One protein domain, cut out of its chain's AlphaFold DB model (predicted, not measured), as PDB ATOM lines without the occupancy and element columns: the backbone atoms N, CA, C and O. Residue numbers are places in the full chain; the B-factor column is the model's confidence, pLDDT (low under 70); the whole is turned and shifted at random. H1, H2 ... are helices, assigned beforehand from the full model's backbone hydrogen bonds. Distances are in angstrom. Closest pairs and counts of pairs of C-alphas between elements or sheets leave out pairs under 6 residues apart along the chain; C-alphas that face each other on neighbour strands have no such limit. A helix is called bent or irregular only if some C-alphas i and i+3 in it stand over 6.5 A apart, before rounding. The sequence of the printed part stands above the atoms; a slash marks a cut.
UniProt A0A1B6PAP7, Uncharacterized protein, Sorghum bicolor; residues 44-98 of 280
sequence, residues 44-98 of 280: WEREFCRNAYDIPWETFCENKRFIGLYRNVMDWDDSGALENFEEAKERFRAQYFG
ATOM      1  N   TRP A  44      67.786  96.779 111.793       79.12
ATOM      2  CA  TRP A  44      66.630  96.359 111.002       79.12
ATOM      3  C   TRP A  44      65.815  95.232 111.660       79.12
ATOM      4  O   TRP A  44      64.593  95.234 111.555       79.12
ATOM      5  N   GLU A  45      66.445  94.296 112.381       78.88
ATOM      6  CA  GLU A  45      65.724  93.226 113.092       78.88
ATOM      7  C   GLU A  45      64.997  93.771 114.331       78.88
ATOM      8  O   GLU A  45      63.885  93.343 114.640       78.88
ATOM      9  N   ARG A  46      65.574  94.772 115.009       78.69
ATOM     10  CA  ARG A  46      64.906  95.467 116.124       78.69
ATOM     11  C   ARG A  46      63.707  96.283 115.642       78.69
ATOM     12  O   ARG A  46      62.654  96.272 116.278       78.69
ATOM     13  N   GLU A  47      63.854  96.962 114.509       77.19
ATOM     14  CA  GLU A  47      62.764  97.702 113.874       77.19
ATOM     15  C   GLU A  47      61.667  96.779 113.347       77.19
ATOM     16  O   GLU A  47      60.492  97.109 113.480       77.19
ATOM     17  N   PHE A  48      62.016  95.597 112.837       81.31
ATOM     18  CA  PHE A  48      61.038  94.580 112.462       81.31
ATOM     19  C   PHE A  48      60.153  94.181 113.651       81.31
ATOM     20  O   PHE A  48      58.932  94.228 113.535       81.31
ATOM     21  N   CYS A  49      60.732  93.863 114.816       75.31
ATOM     22  CA  CYS A  49      59.953  93.495 116.005       75.31
ATOM     23  C   CYS A  49      59.014  94.617 116.469       75.31
ATOM     24  O   CYS A  49      57.850  94.362 116.787       75.31
ATOM     25  N   ARG A  50      59.500  95.863 116.448       75.62
ATOM     26  CA  ARG A  50      58.687  97.034 116.780       75.62
ATOM     27  C   ARG A  50      57.562  97.257 115.767       75.62
ATOM     28  O   ARG A  50      56.437  97.520 116.164       75.62
ATOM     29  N   ASN A  51      57.837  97.138 114.472       74.62
ATOM     30  CA  ASN A  51      56.872  97.471 113.423       74.62
ATOM     31  C   ASN A  51      55.849  96.357 113.171       74.62
ATOM     32  O   ASN A  51      54.685  96.643 112.902       74.62
ATOM     33  N   ALA A  52      56.267  95.094 113.240       73.44
ATOM     34  CA  ALA A  52      55.401  93.951 112.967       73.44
ATOM     35  C   ALA A  52      54.542  93.562 114.179       73.44
ATOM     36  O   ALA A  52      53.420  93.090 114.000       73.44
ATOM     37  N   TYR A  53      55.052  93.768 115.399       68.94
ATOM     38  CA  TYR A  53      54.417  93.250 116.613       68.94
ATOM     39  C   TYR A  53      54.173  94.300 117.703       68.94
ATOM     40  O   TYR A  53      53.509  93.978 118.681       68.94
ATOM     41  N   ASP A  54      54.674  95.534 117.556       73.69
ATOM     42  CA  ASP A  54      54.634  96.580 118.597       73.69
ATOM     43  C   ASP A  54      55.231  96.118 119.941       73.69
ATOM     44  O   ASP A  54      54.857  96.570 121.020       73.69
ATOM     45  N   ILE A  55      56.184  95.180 119.878       74.69
ATOM     46  CA  ILE A  55      56.883  94.651 121.050       74.69
ATOM     47  C   ILE A  55      58.266  95.310 121.108       74.69
ATOM     48  O   ILE A  55      59.066  95.119 120.185       74.69
ATOM     49  N   PRO A  56      58.590  96.056 122.183       76.75
ATOM     50  CA  PRO A  56      59.948  96.525 122.422       76.75
ATOM     51  C   PRO A  56      60.930  95.353 122.461       76.75
ATOM     52  O   PRO A  56      60.631  94.284 123.001       76.75
ATOM     53  N   TRP A  57      62.119  95.549 121.897       73.50
ATOM     54  CA  TRP A  57      63.120  94.489 121.775       73.50
ATOM     55  C   TRP A  57      63.507  93.880 123.135       73.50
ATOM     56  O   TRP A  57      63.699  92.669 123.256       73.50
ATOM     57  N   GLU A  58      63.561  94.708 124.175       74.31
ATOM     58  CA  GLU A  58      63.844  94.306 125.551       74.31
ATOM     59  C   GLU A  58      62.770  93.346 126.076       74.31
ATOM     60  O   GLU A  58      63.084  92.259 126.562       74.31
ATOM     61  N   THR A  59      61.498  93.697 125.881       74.31
ATOM     62  CA  THR A  59      60.340  92.883 126.277       74.31
ATOM     63  C   THR A  59      60.306  91.551 125.529       74.31
ATOM     64  O   THR A  59      60.015  90.509 126.116       74.31
ATOM     65  N   PHE A  60      60.660  91.551 124.241       75.06
ATOM     66  CA  PHE A  60      60.783  90.321 123.460       75.06
ATOM     67  C   PHE A  60      61.854  89.381 124.040       75.06
ATOM     68  O   PHE A  60      61.604  88.189 124.245       75.06
ATOM     69  N   CYS A  61      63.035  89.921 124.354       75.06
ATOM     70  CA  CYS A  61      64.131  89.154 124.943       75.06
ATOM     71  C   CYS A  61      63.770  88.593 126.322       75.06
ATOM     72  O   CYS A  61      64.071  87.433 126.612       75.06
ATOM     73  N   GLU A  62      63.113  89.388 127.166       75.69
ATOM     74  CA  GLU A  62      62.654  88.963 128.489       75.69
ATOM     75  C   GLU A  62      61.646  87.820 128.395       75.69
ATOM     76  O   GLU A  62      61.838  86.784 129.032       75.69
ATOM     77  N   ASN A  63      60.636  87.944 127.534       74.44
ATOM     78  CA  ASN A  63      59.617  86.912 127.336       74.44
ATOM     79  C   ASN A  63      60.221  85.583 126.862       74.44
ATOM     80  O   ASN A  63      59.826  84.512 127.331       74.44
ATOM     81  N   LYS A  64      61.253  85.638 126.012       72.56
ATOM     82  CA  LYS A  64      61.984  84.444 125.566       72.56
ATOM     83  C   LYS A  64      62.656  83.694 126.722       72.56
ATOM     84  O   LYS A  64      62.802  82.478 126.648       72.56
ATOM     85  N   ARG A  65      63.031  84.365 127.818       76.38
ATOM     86  CA  ARG A  65      63.635  83.699 128.992       76.38
ATOM     87  C   ARG A  65      62.639  82.821 129.744       76.38
ATOM     88  O   ARG A  65      63.050  81.862 130.392       76.38
ATOM     89  N   PHE A  66      61.349  83.130 129.649       70.31
ATOM     90  CA  PHE A  66      60.295  82.428 130.378       70.31
ATOM     91  C   PHE A  66      59.644  81.304 129.570       70.31
ATOM     92  O   PHE A  66      58.945  80.480 130.155       70.31
ATOM     93  N   ILE A  67      59.907  81.198 128.263       69.12
ATOM     94  CA  ILE A  67      59.258  80.187 127.412       69.12
ATOM     95  C   ILE A  67      59.576  78.749 127.849       69.12
ATOM     96  O   ILE A  67      58.710  77.879 127.817       69.12
ATOM     97  N   GLY A  68      60.777  78.520 128.393       66.25
ATOM     98  CA  GLY A  68      61.184  77.219 128.932       66.25
ATOM     99  C   GLY A  68      60.411  76.770 130.179       66.25
ATOM    100  O   GLY A  68      60.456  75.589 130.523       66.25
ATOM    101  N   LEU A  69      59.686  77.674 130.850       75.69
ATOM    102  CA  LEU A  69      58.823  77.334 131.988       75.69
ATOM    103  C   LEU A  69      57.499  76.700 131.545       75.69
ATOM    104  O   LEU A  69      56.843  76.024 132.338       75.69
ATOM    105  N   TYR A  70      57.120  76.875 130.278       71.81
ATOM    106  CA  TYR A  70      55.852  76.416 129.728       71.81
ATOM    107  C   TYR A  70      56.093  75.262 128.754       71.81
ATOM    108  O   TYR A  70      56.092  75.423 127.537       71.81
ATOM    109  N   ARG A  71      56.302  74.060 129.303       69.31
ATOM    110  CA  ARG A  71      56.554  72.830 128.522       69.31
ATOM    111  C   ARG A  71      55.490  72.561 127.456       69.31
ATOM    112  O   ARG A  71      55.811  72.183 126.344       69.31
ATOM    113  N   ASN A  72      54.233  72.835 127.788       72.19
ATOM    114  CA  ASN A  72      53.092  72.714 126.885       72.19
ATOM    115  C   ASN A  72      53.136  73.677 125.687       72.19
ATOM    116  O   ASN A  72      52.480  73.405 124.691       72.19
ATOM    117  N   VAL A  73      53.869  74.786 125.797       70.44
ATOM    118  CA  VAL A  73      54.111  75.733 124.698       70.44
ATOM    119  C   VAL A  73      55.317  75.286 123.869       70.44
ATOM    120  O   VAL A  73      55.304  75.433 122.657       70.44
ATOM    121  N   MET A  74      56.329  74.683 124.502       68.81
ATOM    122  CA  MET A  74      57.513  74.144 123.812       68.81
ATOM    123  C   MET A  74      57.210  72.924 122.934       68.81
ATOM    124  O   MET A  74      57.937  72.670 121.979       68.81
ATOM    125  N   ASP A  75      56.168  72.165 123.276       76.81
ATOM    126  CA  ASP A  75      55.749  70.966 122.544       76.81
ATOM    127  C   ASP A  75      54.730  71.272 121.425       76.81
ATOM    128  O   ASP A  75      54.228  70.348 120.779       76.81
ATOM    129  N   TRP A  76      54.372  72.544 121.202       83.31
ATOM    130  CA  TRP A  76      53.490  72.923 120.097       83.31
ATOM    131  C   TRP A  76      54.208  72.832 118.751       83.31
ATOM    132  O   TRP A  76      55.341  73.275 118.600       83.31
ATOM    133  N   ASP A  77      53.518  72.256 117.763       82.25
ATOM    134  CA  ASP A  77      53.949  72.300 116.368       82.25
ATOM    135  C   ASP A  77      53.566  73.658 115.779       82.25
ATOM    136  O   ASP A  77      52.414  73.918 115.426       82.25
ATOM    137  N   ASP A  78      54.552  74.540 115.731       80.19
ATOM    138  CA  ASP A  78      54.460  75.908 115.239       80.19
ATOM    139  C   ASP A  78      55.239  76.104 113.933       80.19
ATOM    140  O   ASP A  78      55.532  77.235 113.541       80.19
ATOM    141  N   SER A  79      55.510  75.013 113.212       79.62
ATOM    142  CA  SER A  79      56.210  75.029 111.924       79.62
ATOM    143  C   SER A  79      55.613  76.036 110.930       79.62
ATOM    144  O   SER A  79      56.350  76.801 110.310       79.62
ATOM    145  N   GLY A  80      54.282  76.127 110.845       79.81
ATOM    146  CA  GLY A  80      53.605  77.129 110.011       79.81
ATOM    147  C   GLY A  80      53.721  78.569 110.534       79.81
ATOM    148  O   GLY A  80      53.684  79.518 109.753       79.81
ATOM    149  N   ALA A  81      53.873  78.773 111.845       73.06
ATOM    150  CA  ALA A  81      54.129  80.103 112.402       73.06
ATOM    151  C   ALA A  81      55.572  80.551 112.124       73.06
ATOM    152  O   ALA A  81      55.792  81.724 111.826       73.06
ATOM    153  N   LEU A  82      56.532  79.620 112.166       76.94
ATOM    154  CA  LEU A  82      57.926  79.866 111.802       76.94
ATOM    155  C   LEU A  82      58.065  80.268 110.326       76.94
ATOM    156  O   LEU A  82      58.709  81.272 110.040       76.94
ATOM    157  N   GLU A  83      57.422  79.546 109.406       76.31
ATOM    158  CA  GLU A  83      57.454  79.860 107.967       76.31
ATOM    159  C   GLU A  83      56.911  81.268 107.679       76.31
ATOM    160  O   GLU A  83      57.581  82.087 107.049       76.31
ATOM    161  N   ASN A  84      55.737  81.596 108.229       79.00
ATOM    162  CA  ASN A  84      55.148  82.929 108.089       79.00
ATOM    163  C   ASN A  84      56.043  84.028 108.687       79.00
ATOM    164  O   ASN A  84      56.099  85.146 108.167       79.00
ATOM    165  N   PHE A  85      56.731  83.732 109.792       81.19
ATOM    166  CA  PHE A  85      57.659  84.663 110.424       81.19
ATOM    167  C   PHE A  85      58.891  84.918 109.545       81.19
ATOM    168  O   PHE A  85      59.293  86.069 109.367       81.19
ATOM    169  N   GLU A  86      59.484  83.866 108.979       81.62
ATOM    170  CA  GLU A  86      60.628  83.979 108.074       81.62
ATOM    171  C   GLU A  86      60.262  84.745 106.797       81.62
ATOM    172  O   GLU A  86      60.988  85.666 106.414       81.62
ATOM    173  N   GLU A  87      59.100  84.459 106.206       82.31
ATOM    174  CA  GLU A  87      58.601  85.168 105.026       82.31
ATOM    175  C   GLU A  87      58.354  86.660 105.315       82.31
ATOM    176  O   GLU A  87      58.762  87.538 104.549       82.31
ATOM    177  N   ALA A  88      57.728  86.983 106.453       80.38
ATOM    178  CA  ALA A  88      57.539  88.368 106.877       80.38
ATOM    179  C   ALA A  88      58.882  89.090 107.078       80.38
ATOM    180  O   ALA A  88      59.024  90.256 106.696       80.38
ATOM    181  N   LYS A  89      59.881  88.391 107.634       84.19
ATOM    182  CA  LYS A  89      61.228  88.928 107.839       84.19
ATOM    183  C   LYS A  89      61.928  89.219 106.513       84.19
ATOM    184  O   LYS A  89      62.555  90.270 106.376       84.19
ATOM    185  N   GLU A  90      61.813  88.325 105.535       81.81
ATOM    186  CA  GLU A  90      62.390  88.503 104.200       81.81
ATOM    187  C   GLU A  90      61.774  89.706 103.475       81.81
ATOM    188  O   GLU A  90      62.504  90.577 102.996       81.81
ATOM    189  N   ARG A  91      60.440  89.824 103.489       82.38
ATOM    190  CA  ARG A  91      59.719  90.964 102.896       82.38
ATOM    191  C   ARG A  91      60.126  92.293 103.533       82.38
ATOM    192  O   ARG A  91      60.395  93.262 102.822       82.38
ATOM    193  N   PHE A  92      60.208  92.339 104.864       82.62
ATOM    194  CA  PHE A  92      60.635  93.541 105.580       82.62
ATOM    195  C   PHE A  92      62.085  93.905 105.257       82.62
ATOM    196  O   PHE A  92      62.393  95.071 105.030       82.62
ATOM    197  N   ARG A  93      62.980  92.915 105.193       78.06
ATOM    198  CA  ARG A  93      64.390  93.132 104.861       78.06
ATOM    199  C   ARG A  93      64.564  93.687 103.445       78.06
ATOM    200  O   ARG A  93      65.324  94.638 103.274       78.06
ATOM    201  N   ALA A  94      63.852  93.136 102.462       79.69
ATOM    202  CA  ALA A  94      63.866  93.634 101.086       79.69
ATOM    203  C   ALA A  94      63.419  95.107 101.020       79.69
ATOM    204  O   ALA A  94      64.079  95.940 100.401       79.69
ATOM    205  N   GLN A  95      62.357  95.454 101.754       77.62
ATOM    206  CA  GLN A  95      61.890  96.835 101.876       77.62
ATOM    207  C   GLN A  95      62.908  97.743 102.589       77.62
ATOM    208  O   GLN A  95      63.143  98.864 102.145       77.62
ATOM    209  N   TYR A  96      63.523  97.264 103.672       80.81
ATOM    210  CA  TYR A  96      64.464  98.027 104.496       80.81
ATOM    211  C   TYR A  96      65.733  98.421 103.733       80.81
ATOM    212  O   TYR A  96      66.205  99.548 103.854       80.81
ATOM    213  N   PHE A  97      66.279  97.506 102.929       79.88
ATOM    214  CA  PHE A  97      67.493  97.749 102.142       79.88
ATOM    215  C   PHE A  97      67.216  98.296 100.734       79.88
ATOM    216  O   PHE A  97      68.151  98.491  99.961       79.88
ATOM    217  N   GLY A  98      65.954  98.588 100.400       64.06
ATOM    218  CA  GLY A  98      65.582  99.141  99.097       64.06
ATOM    219  C   GLY A  98      65.734  98.155  97.934       64.06
ATOM    220  O   GLY A  98      65.707  98.573  96.777       64.06
TER     221      GLY A  98
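What this domain is: This is residues 44 to 98 of the 280 residues of an uncharacterized protein of Sorghum bicolor (UniProt A0A1B6PAP7). The domain is a flat, loose ring of helices round an empty middle: H2 and H4 form its two long sides, short H3 sits at the turn between them, and H1 bridges the other end. The far part, residues 61 to 84, stands free. The printed part has 55 residues, with four named helices in the order H1, H2, H3, H4 and no named strand; its class is all helix. It is loose, with a radius of gyration of the C-alphas of 13.1 A, and spans 40 by 25 by 12 A.

How they stand to each other: Start with H1, residues 44 to 53. H2, residues 57 to 69, only just touches it, with residue 57 alone and 3 pairs of C-alphas within 8 A; the closest C-alphas, of Arg 46 and Trp 57, are 6.0 A apart. Their lines are only just about perpendicular, at 72 degrees. H3, residues 71 to 74, touches H2 only at the corner, and only just, with 3 pairs; the closest C-alphas, of Gly 68 and Met 74, are 7.0 A apart. Look next at H4, residues 79 to 96: with residues 89 to 96 alone it touches H1, at a steep tilt of 59 degrees, opposite ways. Their closest C-alphas, of Phe 48 and Phe 92, are 7.0 A apart. H2 and H4 are apart. In H1 and H4 every O i to N i+4 pair is within hydrogen-bond range, in H2 6 of 9; H3 is too short for such a pair.

Where its parts are: Find C-alpha 44 at (66.630, 96.359, 111.002), where H1 begins; it runs 13.8 A. H2 begins at C-alpha 57, (63.120, 94.489, 121.775), and runs 20.4 A; it is only just irregular, with C-alphas 65 and 68 6.9 A apart. H3 measures 5.0 A. H4 runs 25.5 A to C-alpha 96 at (64.464, 98.027, 104.496).

The domain as a whole: The C-alphas farthest apart, of Arg 71 and Gly 98, are 40.5 A apart. The printed part has no cut, and its three links are tight. The mean pLDDT of the printed part is 76.3; look for values under 70 at residues 53, 67 to 68, 71, 74 and 98.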